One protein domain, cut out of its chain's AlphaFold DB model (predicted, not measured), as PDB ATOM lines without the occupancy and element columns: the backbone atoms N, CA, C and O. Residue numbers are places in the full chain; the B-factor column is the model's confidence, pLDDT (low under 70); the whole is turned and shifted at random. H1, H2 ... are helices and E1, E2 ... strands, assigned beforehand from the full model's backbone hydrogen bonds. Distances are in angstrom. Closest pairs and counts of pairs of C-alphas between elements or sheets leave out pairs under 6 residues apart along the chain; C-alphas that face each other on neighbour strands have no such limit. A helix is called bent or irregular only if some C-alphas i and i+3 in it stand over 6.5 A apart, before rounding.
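What this domain is: This is residues 3 to 67 and 76 to 158 of the 168 residues of an uncharacterized protein of Pseudolabrys sp. Root1462 (UniProt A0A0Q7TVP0). What is the overall picture? A strongly twisted sheet of eight strands curls round one long helix, H2, while the short helix H1 packs over the opposite face. Near the end of H2, beyond edge strand E2, E1 forms a small turn with the first printed residues. What is the make-up? The 148 printed residues have two named helices and nine named strands, along the chain E1 E2 E3 H1 E4 E5 E6 E7 E8 E9 H2, and the class is mixed; the antiparallel sheet runs E2 E3 E9 E8 E7 E6 E5 E4. It is compact, with a radius of gyration of the C-alphas of 15.7 A and spans of 46 by 36 by 25 A.

Where its parts are: Where do the first elements lie? E1 is residues 10 to 12, beginning at C-alpha 10 (-39.347, -6.350, -29.564). E2 is residues 28 to 34, 18.7 A long, E3 residues 51 to 55, and H1 residues 59 to 65. What follows? E4 is residues 76 to 79, E5 82 to 88, E6 91 to 96 and E7 103 to 108. E8 is residues 117 to 124, 22.2 A long, and E9 residues 127 to 134, 22.6 A. H2 is residues 135 to 154, 26.8 A long, ending at C-alpha 154 (-33.600, 3.463, -29.635).

How they stand to each other: Where is E1? It pairs with no named strand, is apart from E2, and is near H2, with 5 pairs of C-alphas within 10 A. How is the sheet joined? E2 and E3 form a hairpin, with N 29 and O 54 2.8 A apart, and E3 is antiparallel to E9, with N 53 and O 130 at 2.8 A. E4 to E9 form a meander, each strand the antiparallel neighbour of the one before; N 104 of E7 and O 121 of E8 are 2.8 A apart. Where is H1? It is on the sheet at a height of 9.5 A, over E8, with 2 of its C-alphas falling on E7, only just too few to be over that strand too. Where is H2? It is on the opposite face, its closest C-alphas to E8 being Thr 135 and Ser 117, 5.6 A apart. It is irregular, C-alphas 139 and 142 being 8.3 A apart, with a kink of 78 degrees near residue 142. The O i to N i+4 pairs within hydrogen-bond range are 2 of 3 in H1 and 12 of 16 in H2.

The domain as a whole: How large is it? The two C-alphas farthest apart, of Glu 7 and Asp 111, are 50.1 A apart. Is anything missing or long? Residues 68 to 75 are not printed, and C-alphas 67 and 76 are 15.0 A apart across the cut. The links E1 to E2 and E2 to E3 are long. Where is confidence low? The mean pLDDT of the printed part is 80.4, and 38 residues are under 70, among them 43 to 49, 57 to 67 and 109 to 116.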
ATOM      1  N   ILE A   3     -35.377  -9.082 -26.382       80.38
ATOM      2  CA  ILE A   3     -36.600  -9.273 -25.598       80.38
ATOM      3  C   ILE A   3     -37.778  -9.088 -26.541       80.38
ATOM      4  O   ILE A   3     -37.894  -8.047 -27.181       80.38
ATOM      5  N   ARG A   4     -38.664 -10.080 -26.613       75.44
ATOM      6  CA  ARG A   4     -39.919  -9.979 -27.357       75.44
ATOM      7  C   ARG A   4     -41.068  -9.893 -26.363       75.44
ATOM      8  O   ARG A   4     -41.255 -10.807 -25.565       75.44
ATOM      9  N   LEU A   5     -41.809  -8.792 -26.401       70.06
ATOM     10  CA  LEU A   5     -42.963  -8.573 -25.532       70.06
ATOM     11  C   LEU A   5     -44.242  -9.027 -26.229       70.06
ATOM     12  O   LEU A   5     -45.075  -9.706 -25.637       70.06
ATOM     13  N   SER A   6     -44.398  -8.700 -27.502       66.62
ATOM     14  CA  SER A   6     -45.561  -9.107 -28.285       66.62
ATOM     15  C   SER A   6     -45.144  -9.518 -29.690       66.62
ATOM     16  O   SER A   6     -43.957  -9.547 -30.033       66.62
ATOM     17  N   GLU A   7     -46.123  -9.856 -30.524       65.75
ATOM     18  CA  GLU A   7     -45.862 -10.127 -31.933       65.75
ATOM     19  C   GLU A   7     -45.262  -8.913 -32.650       65.75
ATOM     20  O   GLU A   7     -44.406  -9.099 -33.517       65.75
ATOM     21  N   HIS A   8     -45.623  -7.705 -32.205       63.62
ATOM     22  CA  HIS A   8     -45.250  -6.429 -32.813       63.62
ATOM     23  C   HIS A   8     -44.161  -5.661 -32.055       63.62
ATOM     24  O   HIS A   8     -43.516  -4.800 -32.648       63.62
ATOM     25  N   GLU A   9     -43.918  -5.968 -30.778       72.31
ATOM     26  CA  GLU A   9     -42.976  -5.225 -29.940       72.31
ATOM     27  C   GLU A   9     -41.799  -6.097 -29.485       72.31
ATOM     28  O   GLU A   9     -41.948  -7.054 -28.713       72.31
ATOM     29  N   ALA A  10     -40.604  -5.732 -29.954       81.06
ATOM     30  CA  ALA A  10     -39.347  -6.350 -29.564       81.06
ATOM     31  C   ALA A  10     -38.256  -5.301 -29.323       81.06
ATOM     32  O   ALA A  10     -38.233  -4.239 -29.945       81.06
ATOM     33  N   TYR A  11     -37.321  -5.636 -28.442       84.81
ATOM     34  CA  TYR A  11     -36.213  -4.786 -28.033       84.81
ATOM     35  C   TYR A  11     -34.877  -5.513 -28.214       84.81
ATOM     36  O   TYR A  11     -34.731  -6.683 -27.851       84.81
ATOM     37  N   ARG A  12     -33.880  -4.805 -28.750       89.75
ATOM     38  CA  ARG A  12     -32.466  -5.198 -28.801       89.75
ATOM     39  C   ARG A  12     -31.676  -4.280 -27.878       89.75
ATOM     40  O   ARG A  12     -31.233  -3.210 -28.274       89.75
ATOM     41  N   ILE A  13     -31.497  -4.716 -26.637       90.44
ATOM     42  CA  ILE A  13     -30.858  -3.914 -25.591       90.44
ATOM     43  C   ILE A  13     -29.379  -4.305 -25.487       90.44
ATOM     44  O   ILE A  13     -29.090  -5.495 -25.301       90.44
ATOM     45  N   PRO A  14     -28.421  -3.366 -25.594       92.44
ATOM     46  CA  PRO A  14     -27.006  -3.675 -25.416       92.44
ATOM     47  C   PRO A  14     -26.715  -4.223 -24.013       92.44
ATOM     48  O   PRO A  14     -27.284  -3.768 -23.023       92.44
ATOM     49  N   LEU A  15     -25.806  -5.198 -23.912       90.62
ATOM     50  CA  LEU A  15     -25.464  -5.823 -22.625       90.62
ATOM     51  C   LEU A  15     -24.778  -4.857 -21.648       90.62
ATOM     52  O   LEU A  15     -24.803  -5.101 -20.446       90.62
ATOM     53  N   THR A  16     -24.233  -3.742 -22.140       92.00
ATOM     54  CA  THR A  16     -23.671  -2.665 -21.312       92.00
ATOM     55  C   THR A  16     -24.701  -2.057 -20.358       92.00
ATOM     56  O   THR A  16     -24.335  -1.662 -19.260       92.00
ATOM     57  N   TYR A  17     -25.990  -2.073 -20.718       91.75
ATOM     58  CA  TYR A  17     -27.100  -1.643 -19.853       91.75
ATOM     59  C   TYR A  17     -27.530  -2.699 -18.825       91.75
ATOM     60  O   TYR A  17     -28.474  -2.473 -18.071       91.75
ATOM     61  N   ARG A  18     -26.873  -3.868 -18.811       90.69
ATOM     62  CA  ARG A  18     -27.132  -5.000 -17.903       90.69
ATOM     63  C   ARG A  18     -28.624  -5.335 -17.753       90.69
ATOM     64  O   ARG A  18     -29.150  -5.307 -16.640       90.69
ATOM     65  N   PRO A  19     -29.321  -5.635 -18.863       90.12
ATOM     66  CA  PRO A  19     -30.758  -5.856 -18.828       90.12
ATOM     67  C   PRO A  19     -31.122  -7.066 -17.968       90.12
ATOM     68  O   PRO A  19     -30.565  -8.151 -18.143       90.12
ATOM     69  N   ARG A  20     -32.098  -6.888 -17.074       88.44
ATOM     70  CA  ARG A  20     -32.717  -7.962 -16.289       88.44
ATOM     71  C   ARG A  20     -34.190  -8.057 -16.652       88.44
ATOM     72  O   ARG A  20     -34.938  -7.101 -16.478       88.44
ATOM     73  N   TRP A  21     -34.590  -9.209 -17.173       85.06
ATOM     74  CA  TRP A  21     -35.948  -9.469 -17.637       85.06
ATOM     75  C   TRP A  21     -36.576 -10.576 -16.802       85.06
ATOM     76  O   TRP A  21     -35.981 -11.643 -16.658       85.06
ATOM     77  N   SER A  22     -37.777 -10.338 -16.280       80.69
ATOM     78  CA  SER A  22     -38.445 -11.297 -15.394       80.69
ATOM     79  C   SER A  22     -39.026 -12.519 -16.110       80.69
ATOM     80  O   SER A  22     -39.282 -13.533 -15.470       80.69
ATOM     81  N   GLY A  23     -39.291 -12.428 -17.420       66.00
ATOM     82  CA  GLY A  23     -40.147 -13.400 -18.111       66.00
ATOM     83  C   GLY A  23     -41.598 -13.402 -17.584       66.00
ATOM     84  O   GLY A  23     -41.928 -12.721 -16.613       66.00
ATOM     85  N   GLY A  24     -42.490 -14.154 -18.239       61.12
ATOM     86  CA  GLY A  24     -43.844 -14.439 -17.728       61.12
ATOM     87  C   GLY A  24     -44.889 -13.311 -17.835       61.12
ATOM     88  O   GLY A  24     -44.801 -12.441 -18.702       61.12
ATOM     89  N   SER A  25     -45.921 -13.373 -16.978       48.25
ATOM     90  CA  SER A  25     -47.132 -12.523 -16.978       48.25
ATOM     91  C   SER A  25     -47.005 -11.210 -16.187       48.25
ATOM     92  O   SER A  25     -47.777 -10.289 -16.431       48.25
ATOM     93  N   GLY A  26     -46.012 -11.079 -15.297       54.56
ATOM     94  CA  GLY A  26     -45.744  -9.854 -14.513       54.56
ATOM     95  C   GLY A  26     -44.809  -8.829 -15.179       54.56
ATOM     96  O   GLY A  26     -44.591  -7.760 -14.613       54.56
ATOM     97  N   ARG A  27     -44.260  -9.184 -16.353       76.81
ATOM     98  CA  ARG A  27     -43.419  -8.410 -17.290       76.81
ATOM     99  C   ARG A  27     -42.796  -7.130 -16.733       76.81
ATOM    100  O   ARG A  27     -43.327  -6.038 -16.952       76.81
ATOM    101  N   TYR A  28     -41.619  -7.270 -16.121       83.19
ATOM    102  CA  TYR A  28     -40.742  -6.131 -15.871       83.19
ATOM    103  C   TYR A  28     -39.370  -6.280 -16.533       83.19
ATOM    104  O   TYR A  28     -38.815  -7.378 -16.648       83.19
ATOM    105  N   LEU A  29     -38.818  -5.136 -16.929       88.25
ATOM    106  CA  LEU A  29     -37.456  -4.945 -17.406       88.25
ATOM    107  C   LEU A  29     -36.751  -3.972 -16.462       88.25
ATOM    108  O   LEU A  29     -37.242  -2.869 -16.245       88.25
ATOM    109  N   ALA A  30     -35.591  -4.359 -15.943       90.75
ATOM    110  CA  ALA A  30     -34.697  -3.453 -15.238       90.75
ATOM    111  C   ALA A  30     -33.424  -3.212 -16.058       90.75
ATOM    112  O   ALA A  30     -32.857  -4.155 -16.621       90.75
ATOM    113  N   LEU A  31     -32.982  -1.957 -16.120       92.12
ATOM    114  CA  LEU A  31     -31.784  -1.498 -16.821       92.12
ATOM    115  C   LEU A  31     -30.911  -0.676 -15.874       92.12
ATOM    116  O   LEU A  31     -31.425   0.021 -15.007       92.12
ATOM    117  N   GLN A  32     -29.597  -0.730 -16.070       92.31
ATOM    118  CA  GLN A  32     -28.630   0.053 -15.303       92.31
ATOM    119  C   GLN A  32     -28.211   1.293 -16.106       92.31
ATOM    120  O   GLN A  32     -27.455   1.186 -17.078       92.31
ATOM    121  N   MET A  33     -28.754   2.452 -15.736       91.69
ATOM    122  CA  MET A  33     -28.679   3.726 -16.453       91.69
ATOM    123  C   MET A  33     -28.546   4.901 -15.482       91.69
ATOM    124  O   MET A  33     -29.175   4.913 -14.429       91.69
ATOM    125  N   VAL A  34     -27.791   5.923 -15.877       90.50
ATOM    126  CA  VAL A  34     -27.555   7.120 -15.058       90.50
ATOM    127  C   VAL A  34     -28.266   8.327 -15.685       90.50
ATOM    128  O   VAL A  34     -27.949   8.663 -16.828       90.50
ATOM    129  N   PRO A  35     -29.226   8.975 -14.998       89.56
ATOM    130  CA  PRO A  35     -29.794  10.249 -15.443       89.56
ATOM    131  C   PRO A  35     -28.747  11.381 -15.430       89.56
ATOM    132  O   PRO A  35     -27.804  11.306 -14.638       89.56
ATOM    133  N   PRO A  36     -28.929  12.458 -16.219       90.56
ATOM    134  CA  PRO A  36     -30.087  12.748 -17.076       90.56
ATOM    135  C   PRO A  36     -30.013  12.192 -18.513       90.56
ATOM    136  O   PRO A  36     -31.022  12.194 -19.220       90.56
ATOM    137  N   GLU A  37     -28.856  11.708 -18.969       91.25
ATOM    138  CA  GLU A  37     -28.659  11.205 -20.341       91.25
ATOM    139  C   GLU A  37     -29.000   9.715 -20.506       91.25
ATOM    140  O   GLU A  37     -29.059   9.193 -21.630       91.25
ATOM    141  N   PHE A  38     -29.202   9.017 -19.386       93.25
ATOM    142  CA  PHE A  38     -29.474   7.582 -19.311       93.25
ATOM    143  C   PHE A  38     -28.406   6.755 -20.034       93.25
ATOM    144  O   PHE A  38     -28.700   5.824 -20.788       93.25
ATOM    145  N   THR A  39     -27.137   7.107 -19.822       92.50
ATOM    146  CA  THR A  39     -25.992   6.306 -20.273       92.50
ATOM    147  C   THR A  39     -25.821   5.063 -19.397       92.50
ATOM    148  O   THR A  39     -26.260   5.077 -18.246       92.50
ATOM    149  N   PRO A  40     -25.166   3.990 -19.886       91.50
ATOM    150  CA  PRO A  40     -24.893   2.807 -19.074       91.50
ATOM    151  C   PRO A  40     -24.152   3.149 -17.774       91.50
ATOM    152  O   PRO A  40     -23.195   3.924 -17.794       91.50
ATOM    153  N   ALA A  41     -24.554   2.541 -16.657       87.31
ATOM    154  CA  ALA A  41     -23.868   2.734 -15.381       87.31
ATOM    155  C   ALA A  41     -22.445   2.139 -15.406       87.31
ATOM    156  O   ALA A  41     -22.247   0.968 -15.746       87.31
ATOM    157  N   ALA A  42     -21.446   2.935 -15.006       79.50
ATOM    158  CA  ALA A  42     -20.032   2.549 -15.057       79.50
ATOM    159  C   ALA A  42     -19.685   1.387 -14.106       79.50
ATOM    160  O   ALA A  42     -18.878   0.521 -14.440       79.50
ATOM    161  N   SER A  43     -20.322   1.322 -12.933       66.94
ATOM    162  CA  SER A  43     -20.038   0.305 -11.914       66.94
ATOM    163  C   SER A  43     -21.094  -0.797 -11.887       66.94
ATOM    164  O   SER A  43     -22.282  -0.536 -12.049       66.94
ATOM    165  N   ALA A  44     -20.662  -2.044 -11.668       55.66
ATOM    166  CA  ALA A  44     -21.525  -3.199 -11.376       55.66
ATOM    167  C   ALA A  44     -22.024  -3.235  -9.929       55.66
ATOM    168  O   ALA A  44     -22.791  -4.130  -9.576       55.66
ATOM    169  N   SER A  45     -21.614  -2.272  -9.097       53.84
ATOM    170  CA  SER A  45     -22.173  -2.089  -7.764       53.84
ATOM    171  C   SER A  45     -23.651  -1.742  -7.918       53.84
ATOM    172  O   SER A  45     -23.973  -0.585  -8.162       53.84
ATOM    173  N   GLY A  46     -24.522  -2.748  -7.832       47.94
ATOM    174  CA  GLY A  46     -25.971  -2.666  -8.028       47.94
ATOM    175  C   GLY A  46     -26.685  -1.831  -6.968       47.94
ATOM    176  O   GLY A  46     -27.616  -2.297  -6.316       47.94
ATOM    177  N   ARG A  47     -26.246  -0.588  -6.764       58.19
ATOM    178  CA  ARG A  47     -27.005   0.404  -6.024       58.19
ATOM    179  C   ARG A  47     -28.256   0.666  -6.855       58.19
ATOM    180  O   ARG A  47     -28.155   1.113  -7.989       58.19
ATOM    181  N   HIS A  48     -29.430   0.451  -6.265       60.19
ATOM    182  CA  HIS A  48     -30.747   0.724  -6.864       60.19
ATOM    183  C   HIS A  48     -30.942   2.166  -7.387       60.19
ATOM    184  O   HIS A  48     -32.005   2.493  -7.901       60.19
ATOM    185  N   ARG A  49     -29.955   3.051  -7.215       65.75
ATOM    186  CA  ARG A  49     -29.978   4.438  -7.683       65.75
ATOM    187  C   ARG A  49     -29.861   4.556  -9.197       65.75
ATOM    188  O   ARG A  49     -30.561   5.379  -9.764       65.75
ATOM    189  N   ASP A  50     -29.068   3.695  -9.824       81.31
ATOM    190  CA  ASP A  50     -28.847   3.729 -11.273       81.31
ATOM    191  C   ASP A  50     -29.771   2.736 -11.990       81.31
ATOM    192  O   ASP A  50     -29.492   2.283 -13.094       81.31
ATOM    193  N   GLU A  51     -30.853   2.314 -11.335       86.75
ATOM    194  CA  GLU A  51     -31.787   1.350 -11.891       86.75
ATOM    195  C   GLU A  51     -33.015   2.049 -12.467       86.75
ATOM    196  O   GLU A  51     -33.747   2.745 -11.762       86.75
ATOM    197  N   VAL A  52     -33.260   1.808 -13.751       91.25
ATOM    198  CA  VAL A  52     -34.528   2.103 -14.410       91.25
ATOM    199  C   VAL A  52     -35.348   0.823 -14.433       91.25
ATOM    200  O   VAL A  52     -34.931  -0.178 -15.016       91.25
ATOM    201  N   PHE A  53     -36.524   0.866 -13.823       90.56
ATOM    202  CA  PHE A  53     -37.494  -0.217 -13.790       90.56
ATOM    203  C   PHE A  53     -38.669   0.102 -14.714       90.56
ATOM    204  O   PHE A  53     -39.220   1.199 -14.674       90.56
ATOM    205  N   ILE A  54     -39.050  -0.855 -15.554       89.12
ATOM    206  CA  ILE A  54     -40.119  -0.709 -16.541       89.12
ATOM    207  C   ILE A  54     -41.069  -1.882 -16.379       89.12
ATOM    208  O   ILE A  54     -40.648  -3.032 -16.501       89.12
ATOM    209  N   GLN A  55     -42.347  -1.604 -16.161       86.88
ATOM    210  CA  GLN A  55     -43.394  -2.610 -16.052       86.88
ATOM    211  C   GLN A  55     -44.486  -2.366 -17.094       86.88
ATOM    212  O   GLN A  55     -44.949  -1.244 -17.282       86.88
ATOM    213  N   TRP A  56     -44.943  -3.430 -17.756       79.50
ATOM    214  CA  TRP A  56     -46.050  -3.378 -18.725       79.50
ATOM    215  C   TRP A  56     -47.397  -3.680 -18.053       79.50
ATOM    216  O   TRP A  56     -48.174  -4.510 -18.520       79.50
ATOM    217  N   ASN A  57     -47.642  -3.039 -16.911       68.56
ATOM    218  CA  ASN A  57     -48.921  -3.050 -16.210       68.56
ATOM    219  C   ASN A  57     -49.110  -1.699 -15.505       68.56
ATOM    220  O   ASN A  57     -48.502  -1.442 -14.469       68.56
ATOM    221  N   SER A  58     -49.940  -0.834 -16.084       60.69
ATOM    222  CA  SER A  58     -50.185   0.531 -15.604       60.69
ATOM    223  C   SER A  58     -51.262   0.631 -14.519       60.69
ATOM    224  O   SER A  58     -51.391   1.691 -13.906       60.69
ATOM    225  N   VAL A  59     -51.997  -0.458 -14.239       64.31
ATOM    226  CA  VAL A  59     -53.147  -0.462 -13.312       64.31
ATOM    227  C   VAL A  59     -52.746   0.016 -11.912       64.31
ATOM    228  O   VAL A  59     -53.521   0.695 -11.241       64.31
ATOM    229  N   TRP A  60     -51.513  -0.269 -11.484       59.81
ATOM    230  CA  TRP A  60     -51.041   0.071 -10.142       59.81
ATOM    231  C   TRP A  60     -50.750   1.571  -9.948       59.81
ATOM    232  O   TRP A  60     -51.068   2.124  -8.894       59.81
ATOM    233  N   LEU A  61     -50.214   2.266 -10.960       59.81
ATOM    234  CA  LEU A  61     -49.884   3.693 -10.829       59.81
ATOM    235  C   LEU A  61     -51.134   4.580 -10.889       59.81
ATOM    236  O   LEU A  61     -51.226   5.564 -10.156       59.81
ATOM    237  N   THR A  62     -52.137   4.204 -11.688       58.94
ATOM    238  CA  THR A  62     -53.439   4.891 -11.687       58.94
ATOM    239  C   THR A  62     -54.105   4.851 -10.311       58.94
ATOM    240  O   THR A  62     -54.677   5.852  -9.887       58.94
ATOM    241  N   SER A  63     -53.963   3.751  -9.565       60.59
ATOM    242  CA  SER A  63     -54.459   3.652  -8.185       60.59
ATOM    243  C   SER A  63     -53.656   4.507  -7.196       60.59
ATOM    244  O   SER A  63     -54.232   5.054  -6.257       60.59
ATOM    245  N   LEU A  64     -52.346   4.685  -7.413       56.81
ATOM    246  CA  LEU A  64     -51.509   5.567  -6.588       56.81
ATOM    247  C   LEU A  64     -51.869   7.050  -6.747       56.81
ATOM    248  O   LEU A  64     -51.828   7.790  -5.766       56.81
ATOM    249  N   LEU A  65     -52.262   7.481  -7.950       59.12
ATOM    250  CA  LEU A  65     -52.751   8.847  -8.171       59.12
ATOM    251  C   LEU A  65     -54.153   9.101  -7.615       59.12
ATOM    252  O   LEU A  65     -54.486  10.234  -7.276       59.12
ATOM    253  N   GLN A  66     -54.983   8.061  -7.531       52.38
ATOM    254  CA  GLN A  66     -56.354   8.141  -7.022       52.38
ATOM    255  C   GLN A  66     -56.440   8.235  -5.497       52.38
ATOM    256  O   GLN A  66     -57.542   8.246  -4.956       52.38
ATOM    257  N   THR A  67     -55.311   8.319  -4.788       47.59
ATOM    258  CA  THR A  67     -55.319   8.553  -3.344       47.59
ATOM    259  C   THR A  67     -55.064  10.039  -3.081       47.59
ATOM    260  O   THR A  67     -53.904  10.450  -2.970       47.59
ATOM    261  N   GLN A  76     -50.112  22.796  -0.494       73.88
ATOM    262  CA  GLN A  76     -50.053  22.504  -1.921       73.88
ATOM    263  C   GLN A  76     -49.751  23.796  -2.680       73.88
ATOM    264  O   GLN A  76     -50.425  24.808  -2.479       73.88
ATOM    265  N   ASP A  77     -48.723  23.773  -3.516       82.81
ATOM    266  CA  ASP A  77     -48.351  24.859  -4.421       82.81
ATOM    267  C   ASP A  77     -47.990  24.299  -5.804       82.81
ATOM    268  O   ASP A  77     -47.894  23.088  -5.995       82.81
ATOM    269  N   SER A  78     -47.834  25.167  -6.802       84.94
ATOM    270  CA  SER A  78     -47.357  24.762  -8.128       84.94
ATOM    271  C   SER A  78     -45.870  25.075  -8.260       84.94
ATOM    272  O   SER A  78     -45.451  26.206  -8.021       84.94
ATOM    273  N   ALA A  79     -45.072  24.095  -8.677       86.06
ATOM    274  CA  ALA A  79     -43.641  24.255  -8.932       86.06
ATOM    275  C   ALA A  79     -43.238  23.439 -10.163       86.06
ATOM    276  O   ALA A  79     -43.622  22.282 -10.286       86.06
ATOM    277  N   TYR A  80     -42.475  24.037 -11.085       89.62
ATOM    278  CA  TYR A  80     -41.988  23.369 -12.310       89.62
ATOM    279  C   TYR A  80     -43.100  22.771 -13.196       89.62
ATOM    280  O   TYR A  80     -42.893  21.784 -13.900       89.62
ATOM    281  N   GLY A  81     -44.300  23.360 -13.145       86.69
ATOM    282  CA  GLY A  81     -45.484  22.834 -13.830       86.69
ATOM    283  C   GLY A  81     -46.099  21.590 -13.177       86.69
ATOM    284  O   GLY A  81     -46.932  20.952 -13.807       86.69
ATOM    285  N   LEU A  82     -45.703  21.256 -11.945       88.25
ATOM    286  CA  LEU A  82     -46.216  20.145 -11.140       88.25
ATOM    287  C   LEU A  82     -46.970  20.670  -9.914       88.25
ATOM    288  O   LEU A  82     -46.649  21.736  -9.379       88.25
ATOM    289  N   THR A  83     -47.926  19.888  -9.418       88.88
ATOM    290  CA  THR A  83     -48.502  20.093  -8.083       88.88
ATOM    291  C   THR A  83     -47.508  19.588  -7.048       88.88
ATOM    292  O   THR A  83     -47.218  18.395  -6.995       88.88
ATOM    293  N   ARG A  84     -46.979  20.485  -6.224       88.69
ATOM    294  CA  ARG A  84     -46.040  20.186  -5.150       88.69
ATOM    295  C   ARG A  84     -46.790  20.035  -3.828       88.69
ATOM    296  O   ARG A  84     -47.655  20.836  -3.491       88.69
ATOM    297  N   GLN A  85     -46.442  18.998  -3.075       87.25
ATOM    298  CA  GLN A  85     -47.004  18.664  -1.771       87.25
ATOM    299  C   GLN A  85     -45.860  18.416  -0.785       87.25
ATOM    300  O   GLN A  85     -45.003  17.561  -1.013       87.25
ATOM    301  N   VAL A  86     -45.835  19.154   0.324       84.19
ATOM    302  CA  VAL A  86     -44.873  18.906   1.408       84.19
ATOM    303  C   VAL A  86     -45.500  17.919   2.391       84.19
ATOM    304  O   VAL A  86     -46.425  18.270   3.121       84.19
ATOM    305  N   LEU A  87     -45.007  16.678   2.386       81.06
ATOM    306  CA  LEU A  87     -45.562  15.556   3.158       81.06
ATOM    307  C   LEU A  87     -44.893  15.394   4.536       81.06
ATOM    308  O   LEU A  87     -45.409  14.698   5.406       81.06
ATOM    309  N   GLY A  88     -43.755  16.057   4.756       76.88
ATOM    310  CA  GLY A  88     -43.033  16.093   6.027       76.88
ATOM    311  C   GLY A  88     -41.788  16.977   5.936       76.88
ATOM    312  O   GLY A  88     -41.515  17.556   4.888       76.88
ATOM    313  N   LYS A  89     -40.993  17.057   7.015       74.31
ATOM    314  CA  LYS A  89     -39.778  17.907   7.071       74.31
ATOM    315  C   LYS A  89     -38.757  17.613   5.962       74.31
ATOM    316  O   LYS A  89     -38.002  18.500   5.595       74.31
ATOM    317  N   ALA A  90     -38.749  16.382   5.458       81.00
ATOM    318  CA  ALA A  90     -37.751  15.867   4.528       81.00
ATOM    319  C   ALA A  90     -38.359  15.152   3.309       81.00
ATOM    320  O   ALA A  90     -37.659  14.431   2.604       81.00
ATOM    321  N   HIS A  91     -39.671  15.287   3.086       86.19
ATOM    322  CA  HIS A  91     -40.372  14.590   2.005       86.19
ATOM    323  C   HIS A  91     -41.235  15.577   1.233       86.19
ATOM    324  O   HIS A  91     -42.189  16.147   1.765       86.19
ATOM    325  N   THR A  92     -40.871  15.782  -0.030       88.81
ATOM    326  CA  THR A  92     -41.648  16.578  -0.979       88.81
ATOM    327  C   THR A  92     -42.091  15.686  -2.124       88.81
ATOM    328  O   THR A  92     -41.276  14.966  -2.696       88.81
ATOM    329  N   ARG A  93     -43.371  15.762  -2.468       90.00
ATOM    330  CA  ARG A  93     -43.976  15.068  -3.596       90.00
ATOM    331  C   ARG A  93     -44.340  16.066  -4.686       90.00
ATOM    332  O   ARG A  93     -44.889  17.119  -4.383       90.00
ATOM    333  N   TYR A  94     -44.076  15.720  -5.936       90.31
ATOM    334  CA  TYR A  94     -44.540  16.451  -7.107       90.31
ATOM    335  C   TYR A  94     -45.423  15.540  -7.956       90.31
ATOM    336  O   TYR A  94     -45.082  14.375  -8.160       90.31
ATOM    337  N   VAL A  95     -46.553  16.056  -8.433       88.69
ATOM    338  CA  VAL A  95     -47.535  15.297  -9.215       88.69
ATOM    339  C   VAL A  95     -47.933  16.077 -10.465       88.69
ATOM    340  O   VAL A  95     -48.340  17.238 -10.362       88.69
ATOM    341  N   ASP A  96     -47.862  15.424 -11.622       87.06
ATOM    342  CA  ASP A  96     -48.610  15.799 -12.823       87.06
ATOM    343  C   ASP A  96     -49.736  14.781 -13.020       87.06
ATOM    344  O   ASP A  96     -49.493  13.574 -13.084       87.06
ATOM    345  N   ASN A  97     -50.967  15.274 -13.088       74.38
ATOM    346  CA  ASN A  97     -52.138  14.480 -13.457       74.38
ATOM    347  C   ASN A  97     -52.919  15.175 -14.581       74.38
ATOM    348  O   ASN A  97     -54.147  15.103 -14.654       74.38
ATOM    349  N   SER A  98     -52.216  15.931 -15.426       68.12
ATOM    350  CA  SER A  98     -52.798  16.446 -16.655       68.12
ATOM    351  C   SER A  98     -53.157  15.270 -17.571       68.12
ATOM    352  O   SER A  98     -52.445  14.274 -17.649       68.12
ATOM    353  N   GLY A  99     -54.285  15.354 -18.281       54.34
ATOM    354  CA  GLY A  99     -54.821  14.237 -19.079       54.34
ATOM    355  C   GLY A  99     -53.911  13.705 -20.202       54.34
ATOM    356  O   GLY A  99     -54.294  12.760 -20.882       54.34
ATOM    357  N   ALA A 100     -52.730  14.298 -20.410       54.22
ATOM    358  CA  ALA A 100     -51.716  13.855 -21.364       54.22
ATOM    359  C   ALA A 100     -50.688  12.870 -20.765       54.22
ATOM    360  O   ALA A 100     -49.998  12.197 -21.531       54.22
ATOM    361  N   GLY A 101     -50.580  12.759 -19.436       65.94
ATOM    362  CA  GLY A 101     -49.584  11.908 -18.786       65.94
ATOM    363  C   GLY A 101     -49.633  11.971 -17.261       65.94
ATOM    364  O   GLY A 101     -49.998  12.979 -16.665       65.94
ATOM    365  N   VAL A 102     -49.268  10.859 -16.629       81.31
ATOM    366  CA  VAL A 102     -49.195  10.721 -15.173       81.31
ATOM    367  C   VAL A 102     -47.734  10.740 -14.767       81.31
ATOM    368  O   VAL A 102     -47.002   9.837 -15.175       81.31
ATOM    369  N   THR A 103     -47.354  11.686 -13.911       89.31
ATOM    370  CA  THR A 103     -46.007  11.779 -13.336       89.31
ATOM    371  C   THR A 103     -46.086  11.956 -11.823       89.31
ATOM    372  O   THR A 103     -46.866  12.753 -11.308       89.31
ATOM    373  N   LEU A 104     -45.252  11.214 -11.099       91.19
ATOM    374  CA  LEU A 104     -45.091  11.271  -9.651       91.19
ATOM    375  C   LEU A 104     -43.601  11.308  -9.308       91.19
ATOM    376  O   LEU A 104     -42.855  10.402  -9.672       91.19
ATOM    377  N   ILE A 105     -43.173  12.318  -8.556       92.44
ATOM    378  CA  ILE A 105     -41.791  12.464  -8.093       92.44
ATOM    379  C   ILE A 105     -41.795  12.603  -6.575       92.44
ATOM    380  O   ILE A 105     -42.252  13.610  -6.039       92.44
ATOM    381  N   ASP A 106     -41.275  11.599  -5.878       90.81
ATOM    382  CA  ASP A 106     -41.107  11.605  -4.427       90.81
ATOM    383  C   ASP A 106     -39.646  11.886  -4.079       90.81
ATOM    384  O   ASP A 106     -38.771  11.047  -4.290       90.81
ATOM    385  N   CYS A 107     -39.374  13.072  -3.545       90.50
ATOM    386  CA  CYS A 107     -38.047  13.498  -3.123       90.50
ATOM    387  C   CYS A 107     -37.874  13.355  -1.614       90.50
ATOM    388  O   CYS A 107     -38.666  13.894  -0.835       90.50
ATOM    389  N   TYR A 108     -36.792  12.685  -1.223       85.19
ATOM    390  CA  TYR A 108     -36.396  12.479   0.163       85.19
ATOM    391  C   TYR A 108     -35.087  13.229   0.426       85.19
ATOM    392  O   TYR A 108     -34.079  12.984  -0.240       85.19
ATOM    393  N   GLY A 109     -35.104  14.140   1.394       69.94
ATOM    394  CA  GLY A 109     -33.946  14.932   1.792       69.94
ATOM    395  C   GLY A 109     -34.145  15.485   3.194       69.94
ATOM    396  O   GLY A 109     -34.948  16.388   3.390       69.94
ATOM    397  N   GLY A 110     -33.449  14.911   4.170       52.66
ATOM    398  CA  GLY A 110     -33.333  15.463   5.521       52.66
ATOM    399  C   GLY A 110     -31.863  15.682   5.856       52.66
ATOM    400  O   GLY A 110     -31.007  15.092   5.200       52.66
ATOM    401  N   ASP A 111     -31.583  16.466   6.898       45.62
ATOM    402  CA  ASP A 111     -30.231  16.892   7.315       45.62
ATOM    403  C   ASP A 111     -29.208  15.745   7.517       45.62
ATOM    404  O   ASP A 111     -28.012  15.996   7.583       45.62
ATOM    405  N   ASN A 112     -29.656  14.480   7.548       48.16
ATOM    406  CA  ASN A 112     -28.831  13.281   7.740       48.16
ATOM    407  C   ASN A 112     -28.863  12.274   6.567       48.16
ATOM    408  O   ASN A 112     -28.332  11.169   6.697       48.16
ATOM    409  N   SER A 113     -29.503  12.578   5.431       50.06
ATOM    410  CA  SER A 113     -29.412  11.708   4.249       50.06
ATOM    411  C   SER A 113     -28.170  12.077   3.446       50.06
ATOM    412  O   SER A 113     -28.157  13.127   2.812       50.06
ATOM    413  N   ASN A 114     -27.158  11.205   3.445       54.03
ATOM    414  CA  ASN A 114     -25.859  11.460   2.807       54.03
ATOM    415  C   ASN A 114     -25.937  11.912   1.338       54.03
ATOM    416  O   ASN A 114     -24.993  12.540   0.882       54.03
ATOM    417  N   GLU A 115     -27.034  11.652   0.612       61.69
ATOM    418  CA  GLU A 115     -27.335  12.324  -0.660       61.69
ATOM    419  C   GLU A 115     -28.864  12.430  -0.864       61.69
ATOM    420  O   GLU A 115     -29.535  11.386  -0.867       61.69
ATOM    421  N   PRO A 116     -29.427  13.642  -1.048       68.50
ATOM    422  CA  PRO A 116     -30.824  13.836  -1.433       68.50
ATOM    423  C   PRO A 116     -31.133  13.102  -2.741       68.50
ATOM    424  O   PRO A 116     -30.385  13.204  -3.714       68.50
ATOM    425  N   SER A 117     -32.232  12.349  -2.784       87.12
ATOM    426  CA  SER A 117     -32.626  11.621  -3.997       87.12
ATOM    427  C   SER A 117     -34.132  11.618  -4.181       87.12
ATOM    428  O   SER A 117     -34.891  11.611  -3.209       87.12
ATOM    429  N   CYS A 118     -34.553  11.606  -5.439       90.69
ATOM    430  CA  CYS A 118     -35.948  11.519  -5.825       90.69
ATOM    431  C   CYS A 118     -36.219  10.190  -6.520       90.69
ATOM    432  O   CYS A 118     -35.391   9.705  -7.290       90.69
ATOM    433  N   GLN A 119     -37.374   9.599  -6.236       91.88
ATOM    434  CA  GLN A 119     -37.956   8.508  -7.002       91.88
ATOM    435  C   GLN A 119     -38.972   9.102  -7.977       91.88
ATOM    436  O   GLN A 119     -39.989   9.645  -7.551       91.88
ATOM    437  N   HIS A 120     -38.699   8.983  -9.272       93.25
ATOM    438  CA  HIS A 120     -39.550   9.469 -10.357       93.25
ATOM    439  C   HIS A 120     -40.262   8.289 -10.991       93.25
ATOM    440  O   HIS A 120     -39.640   7.286 -11.336       93.25
ATOM    441  N   GLN A 121     -41.576   8.403 -11.112       91.56
ATOM    442  CA  GLN A 121     -42.453   7.425 -11.726       91.56
ATOM    443  C   GLN A 121     -43.356   8.111 -12.743       91.56
ATOM    444  O   GLN A 121     -43.929   9.151 -12.431       91.56
ATOM    445  N   PHE A 122     -43.509   7.540 -13.933       90.19
ATOM    446  CA  PHE A 122     -44.411   8.090 -14.944       90.19
ATOM    447  C   PHE A 122     -44.975   7.016 -15.879       90.19
ATOM    448  O   PHE A 122     -44.507   5.870 -15.887       90.19
ATOM    449  N   LEU A 123     -46.013   7.381 -16.637       85.81
ATOM    450  CA  LEU A 123     -46.589   6.541 -17.688       85.81
ATOM    451  C   LEU A 123     -46.117   6.973 -19.074       85.81
ATOM    452  O   LEU A 123     -46.193   8.142 -19.433       85.81
ATOM    453  N   ASP A 124     -45.731   5.989 -19.881       83.56
ATOM    454  CA  ASP A 124     -45.401   6.154 -21.296       83.56
ATOM    455  C   ASP A 124     -46.177   5.111 -22.123       83.56
ATOM    456  O   ASP A 124     -45.723   3.983 -22.381       83.56
ATOM    457  N   GLY A 125     -47.414   5.477 -22.477       80.75
ATOM    458  CA  GLY A 125     -48.402   4.566 -23.054       80.75
ATOM    459  C   GLY A 125     -48.775   3.455 -22.057       80.75
ATOM    460  O   GLY A 125     -49.212   3.762 -20.950       80.75
ATOM    461  N   PRO A 126     -48.605   2.160 -22.397       78.94
ATOM    462  CA  PRO A 126     -48.893   1.052 -21.480       78.94
ATOM    463  C   PRO A 126     -47.769   0.780 -20.461       78.94
ATOM    464  O   PRO A 126     -47.869  -0.167 -19.678       78.94
ATOM    465  N   ARG A 127     -46.669   1.543 -20.504       82.50
ATOM    466  CA  ARG A 127     -45.481   1.315 -19.675       82.50
ATOM    467  C   ARG A 127     -45.533   2.184 -18.432       82.50
ATOM    468  O   ARG A 127     -45.667   3.398 -18.539       82.50
ATOM    469  N   HIS A 128     -45.351   1.567 -17.275       87.19
ATOM    470  CA  HIS A 128     -44.961   2.249 -16.049       87.19
ATOM    471  C   HIS A 128     -43.441   2.249 -15.960       87.19
ATOM    472  O   HIS A 128     -42.812   1.198 -16.073       87.19
ATOM    473  N   ILE A 129     -42.858   3.430 -15.793       90.00
ATOM    474  CA  ILE A 129     -41.414   3.616 -15.706       90.00
ATOM    475  C   ILE A 129     -41.101   4.235 -14.350       90.00
ATOM    476  O   ILE A 129     -41.744   5.201 -13.951       90.00
ATOM    477  N   ALA A 130     -40.114   3.680 -13.651       91.31
ATOM    478  CA  ALA A 130     -39.627   4.172 -12.373       91.31
ATOM    479  C   ALA A 130     -38.097   4.243 -12.376       91.31
ATOM    480  O   ALA A 130     -37.427   3.307 -12.809       91.31
ATOM    481  N   PHE A 131     -37.535   5.339 -11.878       92.94
ATOM    482  CA  PHE A 131     -36.091   5.520 -11.737       92.94
ATOM    483  C   PHE A 131     -35.780   6.486 -10.593       92.94
ATOM    484  O   PHE A 131     -36.678   7.124 -10.038       92.94
ATOM    485  N   ARG A 132     -34.505   6.585 -10.207       91.31
ATOM    486  CA  ARG A 132     -34.045   7.576  -9.230       91.31
ATOM    487  C   ARG A 132     -33.175   8.627  -9.895       91.31
ATOM    488  O   ARG A 132     -32.430   8.313 -10.811       91.31
ATOM    489  N   HIS A 133     -33.256   9.857  -9.408       91.31
ATOM    490  CA  HIS A 133     -32.415  10.971  -9.845       91.31
ATOM    491  C   HIS A 133     -32.142  11.924  -8.672       91.31
ATOM    492  O   HIS A 133     -32.627  11.707  -7.553       91.31
ATOM    493  N   ARG A 134     -31.341  12.965  -8.896       89.56
ATOM    494  CA  ARG A 134     -31.006  13.942  -7.855       89.56
ATOM    495  C   ARG A 134     -32.115  14.976  -7.725       89.56
ATOM    496  O   ARG A 134     -32.842  15.256  -8.675       89.56
ATOM    497  N   THR A 135     -32.225  15.600  -6.557       89.50
ATOM    498  CA  THR A 135     -33.229  16.651  -6.329       89.50
ATOM    499  C   THR A 135     -33.037  17.866  -7.241       89.50
ATOM    500  O   THR A 135     -34.021  18.487  -7.636       89.50
ATOM    501  N   GLU A 136     -31.800  18.167  -7.637       90.44
ATOM    502  CA  GLU A 136     -31.474  19.243  -8.585       90.44
ATOM    503  C   GLU A 136     -32.026  19.021 -10.003       90.44
ATOM    504  O   GLU A 136     -32.197  19.992 -10.735       90.44
ATOM    505  N   ASP A 137     -32.387  17.786 -10.372       92.25
ATOM    506  CA  ASP A 137     -32.922  17.478 -11.704       92.25
ATOM    507  C   ASP A 137     -34.445  17.696 -11.812       92.25
ATOM    508  O   ASP A 137     -34.989  17.701 -12.918       92.25
ATOM    509  N   VAL A 138     -35.154  17.908 -10.690       93.12
ATOM    510  CA  VAL A 138     -36.622  18.087 -10.663       93.12
ATOM    511  C   VAL A 138     -37.115  19.208 -11.593       93.12
ATOM    512  O   VAL A 138     -38.100  18.979 -12.292       93.12
ATOM    513  N   PRO A 139     -36.477  20.394 -11.689       94.38
ATOM    514  CA  PRO A 139     -36.910  21.432 -12.629       94.38
ATOM    515  C   PRO A 139     -36.911  20.978 -14.097       94.38
ATOM    516  O   PRO A 139     -37.679  21.503 -14.898       94.38
ATOM    517  N   ASN A 140     -36.087  19.981 -14.439       95.00
ATOM    518  CA  ASN A 140     -35.916  19.440 -15.787       95.00
ATOM    519  C   ASN A 140     -36.618  18.081 -15.977       95.00
ATOM    520  O   ASN A 140     -36.279  17.332 -16.894       95.00
ATOM    521  N   TRP A 141     -37.608  17.750 -15.142       94.38
ATOM    522  CA  TRP A 141     -38.269  16.438 -15.135       94.38
ATOM    523  C   TRP A 141     -38.814  15.998 -16.505       94.38
ATOM    524  O   TRP A 141     -38.668  14.837 -16.877       94.38
ATOM    525  N   ARG A 142     -39.371  16.919 -17.305       93.25
ATOM    526  CA  ARG A 142     -39.855  16.601 -18.664       93.25
ATOM    527  C   ARG A 142     -38.730  16.158 -19.593       93.25
ATOM    528  O   ARG A 142     -38.930  15.285 -20.431       93.25
ATOM    529  N   ALA A 143     -37.549  16.760 -19.451       95.00
ATOM    530  CA  ALA A 143     -36.379  16.375 -20.230       95.00
ATOM    531  C   ALA A 143     -35.873  14.989 -19.808       95.00
ATOM    532  O   ALA A 143     -35.485  14.207 -20.672       95.00
ATOM    533  N   LEU A 144     -35.944  14.650 -18.513       95.56
ATOM    534  CA  LEU A 144     -35.639  13.297 -18.035       95.56
ATOM    535  C   LEU A 144     -36.560  12.254 -18.679       95.56
ATOM    536  O   LEU A 144     -36.076  11.270 -19.235       95.56
ATOM    537  N   GLU A 145     -37.875  12.481 -18.655       94.25
ATOM    538  CA  GLU A 145     -38.843  11.568 -19.274       94.25
ATOM    539  C   GLU A 145     -38.606  11.437 -20.783       94.25
ATOM    540  O   GLU A 145     -38.480  10.325 -21.294       94.25
ATOM    541  N   ALA A 146     -38.453  12.562 -21.492       94.00
ATOM    542  CA  ALA A 146     -38.206  12.570 -22.931       94.00
ATOM    543  C   ALA A 146     -36.909  11.836 -23.310       94.00
ATOM    544  O   ALA A 146     -36.912  11.014 -24.229       94.00
ATOM    545  N   ASN A 147     -35.810  12.083 -22.587       95.38
ATOM    546  CA  ASN A 147     -34.528  11.418 -22.822       95.38
ATOM    547  C   ASN A 147     -34.628   9.910 -22.578       95.38
ATOM    548  O   ASN A 147     -34.120   9.122 -23.383       95.38
ATOM    549  N   LEU A 148     -35.299   9.494 -21.499       95.00
ATOM    550  CA  LEU A 148     -35.479   8.081 -21.192       95.00
ATOM    551  C   LEU A 148     -36.358   7.392 -22.238       95.00
ATOM    552  O   LEU A 148     -35.971   6.353 -22.772       95.00
ATOM    553  N   THR A 149     -37.499   7.979 -22.599       92.62
ATOM    554  CA  THR A 149     -38.386   7.440 -23.637       92.62
ATOM    555  C   THR A 149     -37.679   7.346 -24.987       92.62
ATOM    556  O   THR A 149     -37.764   6.306 -25.645       92.62
ATOM    557  N   ALA A 150     -36.916   8.369 -25.386       93.25
ATOM    558  CA  ALA A 150     -36.114   8.337 -26.608       93.25
ATOM    559  C   ALA A 150     -35.052   7.226 -26.559       93.25
ATOM    560  O   ALA A 150     -34.881   6.470 -27.521       93.25
ATOM    561  N   ARG A 151     -34.377   7.063 -25.415       94.25
ATOM    562  CA  ARG A 151     -33.391   5.999 -25.211       94.25
ATOM    563  C   ARG A 151     -34.023   4.612 -25.301       94.25
ATOM    564  O   ARG A 151     -33.493   3.759 -26.010       94.25
ATOM    565  N   LEU A 152     -35.164   4.386 -24.656       90.62
ATOM    566  CA  LEU A 152     -35.903   3.124 -24.761       90.62
ATOM    567  C   LEU A 152     -36.400   2.879 -26.190       90.62
ATOM    568  O   LEU A 152     -36.324   1.753 -26.683       90.62
ATOM    569  N   GLY A 153     -36.840   3.933 -26.881       90.00
ATOM    570  CA  GLY A 153     -37.196   3.900 -28.297       90.00
ATOM    571  C   GLY A 153     -36.035   3.451 -29.185       90.00
ATOM    572  O   GLY A 153     -36.244   2.636 -30.079       90.00
ATOM    573  N   SER A 154     -34.802   3.878 -28.889       91.69
ATOM    574  CA  SER A 154     -33.600   3.463 -29.635       91.69
ATOM    575  C   SER A 154     -33.285   1.966 -29.527       91.69
ATOM    576  O   SER A 154     -32.595   1.415 -30.382       91.69
ATOM    577  N   PHE A 155     -33.810   1.284 -28.504       90.88
ATOM    578  CA  PHE A 155     -33.674  -0.165 -28.364       90.88
ATOM    579  C   PHE A 155     -34.749  -0.943 -29.117       90.88
ATOM    580  O   PHE A 155     -34.642  -2.169 -29.194       90.88
ATOM    581  N   ARG A 156     -35.791  -0.292 -29.651       85.06
ATOM    582  CA  ARG A 156     -36.833  -0.993 -30.405       85.06
ATOM    583  C   ARG A 156     -36.223  -1.636 -31.642       85.06
ATOM    584  O   ARG A 156     -35.584  -0.988 -32.464       85.06
ATOM    585  N   ALA A 157     -36.413  -2.941 -31.757       77.19
ATOM    586  CA  ALA A 157     -36.005  -3.684 -32.930       77.19
ATOM    587  C   ALA A 157     -37.120  -3.613 -33.972       77.19
ATOM    588  O   ALA A 157     -38.289  -3.786 -33.627       77.19
ATOM    589  N   ALA A 158     -36.760  -3.434 -35.244       62.84
ATOM    590  CA  ALA A 158     -37.688  -3.714 -36.329       62.84
ATOM    591  C   ALA A 158     -38.142  -5.177 -36.202       62.84
ATOM    592  O   ALA A 158     -37.326  -6.103 -36.243       62.84
TER     593      ALA A 158